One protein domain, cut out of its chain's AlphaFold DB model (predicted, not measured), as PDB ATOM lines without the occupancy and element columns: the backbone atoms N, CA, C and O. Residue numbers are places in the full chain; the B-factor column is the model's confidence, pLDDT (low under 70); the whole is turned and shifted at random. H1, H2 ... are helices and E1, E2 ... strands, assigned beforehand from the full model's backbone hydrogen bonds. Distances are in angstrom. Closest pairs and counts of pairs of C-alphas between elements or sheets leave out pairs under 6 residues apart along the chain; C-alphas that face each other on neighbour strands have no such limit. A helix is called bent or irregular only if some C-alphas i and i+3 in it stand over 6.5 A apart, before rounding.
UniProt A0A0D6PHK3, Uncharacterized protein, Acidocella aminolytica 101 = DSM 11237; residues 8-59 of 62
ATOM      1  N   ILE A   8     194.965 261.570 216.273       94.81
ATOM      2  CA  ILE A   8     194.526 262.539 215.266       94.81
ATOM      3  C   ILE A   8     194.654 261.906 213.874       94.81
ATOM      4  O   ILE A   8     195.730 261.413 213.529       94.81
ATOM      5  N   SER A   9     193.575 261.906 213.095       94.56
ATOM      6  CA  SER A   9     193.516 261.378 211.726       94.56
ATOM      7  C   SER A   9     192.986 262.426 210.750       94.56
ATOM      8  O   SER A   9     192.354 263.396 211.149       94.56
ATOM      9  N   ARG A  10     193.256 262.225 209.461       93.12
ATOM     10  CA  ARG A  10     192.687 263.002 208.344       93.12
ATOM     11  C   ARG A  10     191.850 262.130 207.410       93.12
ATOM     12  O   ARG A  10     191.421 262.588 206.359       93.12
ATOM     13  N   ASP A  11     191.678 260.863 207.770       93.62
ATOM     14  CA  ASP A  11     190.826 259.937 207.044       93.62
ATOM     15  C   ASP A  11     189.420 259.990 207.640       93.62
ATOM     16  O   ASP A  11     189.217 259.678 208.816       93.62
ATOM     17  N   LEU A  12     188.440 260.376 206.824       90.88
ATOM     18  CA  LEU A  12     187.042 260.449 207.241       90.88
ATOM     19  C   LEU A  12     186.489 259.067 207.631       90.88
ATOM     20  O   LEU A  12     185.579 258.986 208.452       90.88
ATOM     21  N   ALA A  13     187.067 257.970 207.125       92.38
ATOM     22  CA  ALA A  13     186.686 256.618 207.534       92.38
ATOM     23  C   ALA A  13     186.942 256.347 209.030       92.38
ATOM     24  O   ALA A  13     186.323 255.456 209.619       92.38
ATOM     25  N   ASP A  14     187.818 257.129 209.671       93.69
ATOM     26  CA  ASP A  14     188.131 256.986 211.090       93.69
ATOM     27  C   ASP A  14     187.092 257.626 212.021       93.69
ATOM     28  O   ASP A  14     187.158 257.395 213.230       93.69
ATOM     29  N   LEU A  15     186.098 258.360 211.496       90.56
ATOM     30  CA  LEU A  15     185.070 259.030 212.308       90.56
ATOM     31  C   LEU A  15     184.296 258.044 213.201       90.56
ATOM     32  O   LEU A  15     183.926 258.361 214.329       90.56
ATOM     33  N   MET A  16     184.107 256.816 212.709       90.12
ATOM     34  CA  MET A  16     183.374 255.748 213.396       90.12
ATOM     35  C   MET A  16     184.268 254.867 214.284       90.12
ATOM     36  O   MET A  16     183.796 253.890 214.868       90.12
ATOM     37  N   ARG A  17     185.571 255.164 214.385       93.31
ATOM     38  CA  ARG A  17     186.540 254.342 215.123       93.31
ATOM     39  C   ARG A  17     186.818 254.930 216.511       93.31
ATOM     40  O   ARG A  17     187.393 256.013 216.623       93.31
ATOM     41  N   PRO A  18     186.513 254.203 217.602       91.69
ATOM     42  CA  PRO A  18     186.765 254.694 218.951       91.69
ATOM     43  C   PRO A  18     188.235 255.052 219.196       91.69
ATOM     44  O   PRO A  18     189.146 254.288 218.873       91.69
ATOM     45  N   GLY A  19     188.459 256.200 219.837       91.88
ATOM     46  CA  GLY A  19     189.796 256.693 220.176       91.88
ATOM     47  C   GLY A  19     190.491 257.478 219.061       91.88
ATOM     48  O   GLY A  19     191.615 257.931 219.279       91.88
ATOM     49  N   PHE A  20     189.834 257.669 217.915       94.38
ATOM     50  CA  PHE A  20     190.274 258.576 216.860       94.38
ATOM     51  C   PHE A  20     189.567 259.930 216.980       94.38
ATOM     52  O   PHE A  20     188.457 260.032 217.499       94.38
ATOM     53  N   MET A  21     190.247 260.976 216.528       93.75
ATOM     54  CA  MET A  21     189.718 262.320 216.328       93.75
ATOM     55  C   MET A  21     190.133 262.736 214.922       93.75
ATOM     56  O   MET A  21     191.322 262.727 214.610       93.75
ATOM     57  N   VAL A  22     189.166 263.045 214.065       93.94
ATOM     58  CA  VAL A  22     189.426 263.386 212.663       93.94
ATOM     59  C   VAL A  22     189.481 264.905 212.515       93.94
ATOM     60  O   VAL A  22     188.578 265.600 212.973       93.94
ATOM     61  N   GLU A  23     190.545 265.423 211.903       93.44
ATOM     62  CA  GLU A  23     190.622 266.815 211.454       93.44
ATOM     63  C   GLU A  23     189.773 266.973 210.191       93.44
ATOM     64  O   GLU A  23     190.004 266.279 209.201       93.44
ATOM     65  N   ILE A  24     188.809 267.890 210.228       91.50
ATOM     66  CA  ILE A  24     187.905 268.178 209.111       91.50
ATOM     67  C   ILE A  24     188.050 269.651 208.751       91.50
ATOM     68  O   ILE A  24     188.177 270.502 209.635       91.50
ATOM     69  N   ASP A  25     188.088 269.932 207.450       89.75
ATOM     70  CA  ASP A  25     188.137 271.302 206.957       89.75
ATOM     71  C   ASP A  25     186.831 272.025 207.327       89.75
ATOM     72  O   ASP A  25     185.756 271.455 207.130       89.75
ATOM     73  N   PRO A  26     186.883 273.266 207.840       86.06
ATOM     74  CA  PRO A  26     185.682 274.039 208.138       86.06
ATOM     75  C   PRO A  26     184.712 274.176 206.959       86.06
ATOM     76  O   PRO A  26     183.523 274.323 207.189       86.06
ATOM     77  N   ALA A  27     185.178 274.123 205.709       86.50
ATOM     78  CA  ALA A  27     184.300 274.173 204.541       86.50
ATOM     79  C   ALA A  27     183.496 272.876 204.321       86.50
ATOM     80  O   ALA A  27     182.500 272.886 203.602       86.50
ATOM     81  N   ASP A  28     183.926 271.761 204.917       84.56
ATOM     82  CA  ASP A  28     183.293 270.450 204.767       84.56
ATOM     83  C   ASP A  28     182.343 270.100 205.923       84.56
ATOM     84  O   ASP A  28     181.580 269.142 205.798       84.56
ATOM     85  N   VAL A  29     182.370 270.835 207.044       84.44
ATOM     86  CA  VAL A  29     181.590 270.481 208.246       84.44
ATOM     87  C   VAL A  29     180.084 270.576 208.021       84.44
ATOM     88  O   VAL A  29     179.371 269.665 208.436       84.44
ATOM     89  N   ASP A  30     179.631 271.610 207.307       78.88
ATOM     90  CA  ASP A  30     178.217 271.833 206.982       78.88
ATOM     91  C   ASP A  30     177.715 270.709 206.069       78.88
ATOM     92  O   ASP A  30     176.759 270.006 206.376       78.88
ATOM     93  N   ARG A  31     178.457 270.412 204.992       82.12
ATOM     94  CA  ARG A  31     178.123 269.326 204.053       82.12
ATOM     95  C   ARG A  31     178.048 267.952 204.730       82.12
ATOM     96  O   ARG A  31     177.389 267.045 204.222       82.12
ATOM     97  N   LEU A  32     178.802 267.761 205.808       83.25
ATOM     98  CA  LEU A  32     178.848 266.516 206.568       83.25
ATOM     99  C   LEU A  32     177.842 266.489 207.731       83.25
ATOM    100  O   LEU A  32     177.788 265.472 208.422       83.25
ATOM    101  N   GLY A  33     177.077 267.565 207.955       81.62
ATOM    102  CA  GLY A  33     176.124 267.676 209.061       81.62
ATOM    103  C   GLY A  33     176.790 267.562 210.435       81.62
ATOM    104  O   GLY A  33     176.231 266.982 211.361       81.62
ATOM    105  N   LEU A  34     178.041 268.022 210.560       81.06
ATOM    106  CA  LEU A  34     178.842 267.862 211.784       81.06
ATOM    107  C   LEU A  34     178.663 269.001 212.788       81.06
ATOM    108  O   LEU A  34     179.231 268.951 213.882       81.06
ATOM    109  N   VAL A  35     177.912 270.029 212.412       77.88
ATOM    110  CA  VAL A  35     177.615 271.199 213.234       77.88
ATOM    111  C   VAL A  35     176.109 271.332 213.418       77.88
ATOM    112  O   VAL A  35     175.327 270.842 212.613       77.88
ATOM    113  N   GLU A  36     175.709 271.962 214.518       72.50
ATOM    114  CA  GLU A  36     174.308 272.276 214.778       72.50
ATOM    115  C   GLU A  36     173.860 273.403 213.841       72.50
ATOM    116  O   GLU A  36     174.405 274.509 213.885       72.50
ATOM    117  N   GLU A  37     172.868 273.125 212.999       68.81
ATOM    118  CA  GLU A  37     172.279 274.112 212.100       68.81
ATOM    119  C   GLU A  37     171.157 274.868 212.820       68.81
ATOM    120  O   GLU A  37     170.261 274.277 213.423       68.81
ATOM    121  N   THR A  38     171.221 276.202 212.803       73.12
ATOM    122  CA  THR A  38     170.178 277.062 213.377       73.12
ATOM    123  C   THR A  38     169.383 277.693 212.248       73.12
ATOM    124  O   THR A  38     169.944 278.468 211.480       73.12
ATOM    125  N   ALA A  39     168.079 277.421 212.190       76.00
ATOM    126  CA  ALA A  39     167.198 278.070 211.230       76.00
ATOM    127  C   ALA A  39     167.106 279.579 211.504       76.00
ATOM    128  O   ALA A  39     166.682 279.995 212.589       76.00
ATOM    129  N   LEU A  40     167.514 280.402 210.534       79.00
ATOM    130  CA  LEU A  40     167.470 281.862 210.647       79.00
ATOM    131  C   LEU A  40     166.228 282.453 209.974       79.00
ATOM    132  O   LEU A  40     165.816 283.563 210.329       79.00
ATOM    133  N   ASP A  41     165.606 281.712 209.056       78.19
ATOM    134  CA  ASP A  41     164.351 282.080 208.413       78.19
ATOM    135  C   ASP A  41     163.363 280.903 208.260       78.19
ATOM    136  O   ASP A  41     163.579 279.793 208.749       78.19
ATOM    137  N   GLU A  42     162.201 281.181 207.658       77.50
ATOM    138  CA  GLU A  42     161.146 280.182 207.457       77.50
ATOM    139  C   GLU A  42     161.578 279.068 206.494       77.50
ATOM    140  O   GLU A  42     161.161 277.927 206.682       77.50
ATOM    141  N   ALA A  43     162.411 279.369 205.493       79.88
ATOM    142  CA  ALA A  43     162.904 278.362 204.559       79.88
ATOM    143  C   ALA A  43     163.872 277.411 205.271       79.88
ATOM    144  O   ALA A  43     163.658 276.198 205.226       79.88
ATOM    145  N   ASP A  44     164.824 277.954 206.033       77.75
ATOM    146  CA  ASP A  44     165.753 277.164 206.846       77.75
ATOM    147  C   ASP A  44     165.009 276.301 207.881       77.75
ATOM    148  O   ASP A  44     165.408 275.180 208.184       77.75
ATOM    149  N   ALA A  45     163.894 276.797 208.434       80.31
ATOM    150  CA  ALA A  45     163.086 276.040 209.390       80.31
ATOM    151  C   ALA A  45     162.398 274.825 208.745       80.31
ATOM    152  O   ALA A  45     162.269 273.776 209.381       80.31
ATOM    153  N   TRP A  46     161.953 274.948 207.491       78.50
ATOM    154  CA  TRP A  46     161.402 273.822 206.735       78.50
ATOM    155  C   TRP A  46     162.481 272.809 206.345       78.50
ATOM    156  O   TRP A  46     162.229 271.610 206.464       78.50
ATOM    157  N   GLU A  47     163.665 273.271 205.935       74.50
ATOM    158  CA  GLU A  47     164.814 272.403 205.638       74.50
ATOM    159  C   GLU A  47     165.265 271.637 206.892       74.50
ATOM    160  O   GLU A  47     165.324 270.409 206.879       74.50
ATOM    161  N   SER A  48     165.403 272.326 208.028       73.19
ATOM    162  CA  SER A  48     165.774 271.709 209.307       73.19
ATOM    163  C   SER A  48     164.755 270.666 209.796       73.19
ATOM    164  O   SER A  48     165.131 269.604 210.295       73.19
ATOM    165  N   ASN A  49     163.449 270.909 209.612       75.25
ATOM    166  CA  ASN A  49     162.423 269.905 209.922       75.25
ATOM    167  C   ASN A  49     162.570 268.641 209.057       75.25
ATOM    168  O   ASN A  49     162.390 267.533 209.565       75.25
ATOM    169  N   ALA A  50     162.910 268.793 207.772       71.94
ATOM    170  CA  ALA A  50     163.115 267.663 206.870       71.94
ATOM    171  C   ALA A  50     164.333 266.811 207.277       71.94
ATOM    172  O   ALA A  50     164.272 265.581 207.213       71.94
ATOM    173  N   ASP A  51     165.404 267.434 207.773       66.56
ATOM    174  CA  ASP A  51     166.596 266.722 208.252       66.56
ATOM    175  C   ASP A  51     166.345 265.934 209.550       66.56
ATOM    176  O   ASP A  51     166.846 264.814 209.724       66.56
ATOM    177  N   VAL A  52     165.501 266.460 210.447       64.88
ATOM    178  CA  VAL A  52     165.053 265.742 211.655       64.88
ATOM    179  C   VAL A  52     164.202 264.521 211.294       64.88
ATOM    180  O   VAL A  52     164.372 263.453 211.891       64.88
ATOM    181  N   GLU A  53     163.310 264.636 210.307       60.03
ATOM    182  CA  GLU A  53     162.511 263.503 209.822       60.03
ATOM    183  C   GLU A  53     163.393 262.404 209.205       60.03
ATOM    184  O   GLU A  53     163.193 261.223 209.493       60.03
ATOM    185  N   ASN A  54     164.437 262.777 208.460       54.66
ATOM    186  CA  ASN A  54     165.375 261.836 207.835       54.66
ATOM    187  C   ASN A  54     166.315 261.147 208.854       54.66
ATOM    188  O   ASN A  54     166.732 260.001 208.678       54.66
ATOM    189  N   THR A  55     166.606 261.808 209.979       53.34
ATOM    190  CA  THR A  55     167.399 261.232 211.084       53.34
ATOM    191  C   THR A  55     166.621 260.157 211.864       53.34
ATOM    192  O   THR A  55     167.204 259.181 212.353       53.34
ATOM    193  N   ASN A  56     165.293 260.280 211.943       49.38
ATOM    194  CA  ASN A  56     164.434 259.278 212.583       49.38
ATOM    195  C   ASN A  56     164.274 258.000 211.735       49.38
ATOM    196  O   ASN A  56     164.126 256.918 212.299       49.38
ATOM    197  N   GLU A  57     164.382 258.072 210.403       47.16
ATOM    198  CA  GLU A  57     164.379 256.868 209.550       47.16
ATOM    199  C   GLU A  57     165.674 256.043 209.676       47.16
ATOM    200  O   GLU A  57     165.640 254.817 209.566       47.16
ATOM    201  N   ALA A  58     166.811 256.670 209.998       45.50
ATOM    202  CA  ALA A  58     168.069 255.960 210.249       45.50
ATOM    203  C   ALA A  58     168.105 255.215 211.604       45.50
ATOM    204  O   ALA A  58     169.020 254.421 211.841       45.50
ATOM    205  N   THR A  59     167.131 255.447 212.494       47.56
ATOM    206  CA  THR A  59     167.077 254.853 213.845       47.56
ATOM    207  C   THR A  59     165.871 253.939 214.105       47.56
ATOM    208  O   THR A  59     165.853 253.277 215.142       47.56
TER     209      THR A  59
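What this domain is: This is residues 8 to 59 of the 62 residues of an uncharacterized protein of Acidocella aminolytica 101 = DSM 11237 (UniProt A0A0D6PHK3). The model is a flat, open U: a small head of H1 and E1 at one end, the long helix H2 as an arm at the other, and between them a long link that makes the base. The head and H2 have no contact, and the far part of the arm, residues 52 to 59, stands free. The printed part has 52 residues, with H1, E1 and H2 in that order; the class is mostly helix, though under half of the residues are in named elements. It is loose, with a radius of gyration of the C-alphas of 13.9 A and spans of 38 by 26 by 12 A.

How they stand to each other: Residues 8 to 9 pair in parallel with residues 21 to 22 of E1, residues 20 to 22, which pairs with no named strand. H1, residues 12 to 16, has 6 pairs of C-alphas within 8 A of E1; the closest are those of Leu 15 and Val 22, 6.2 A apart. H2, residues 42 to 57, is apart from H1 and from E1. In H2 every O i to N i+4 pair is within hydrogen-bond range; in H1 it is 0 of 1, with 1 of 2 O i to N i+3 pairs within range.

Where its parts are: H1 begins at C-alpha 12, (187.042, 260.449, 207.241), and is 8.6 A long; it is only just irregular, with C-alphas 13 and 16 6.8 A apart. E1 is 6.4 A long. H2 runs 23.6 A, from C-alpha 42 at (161.146, 280.182, 207.457) to C-alpha 57 at (164.379, 256.868, 209.550).

The domain as a whole: The C-alphas farthest apart, of Gly 19 and Glu 42, are 39.2 A apart. The printed part has no cut. The link from H1 to E1 is tight; that from E1 to H2, residues 23 to 41, is long. The pLDDT is under 70 at residue 37 and residues 51 to 59.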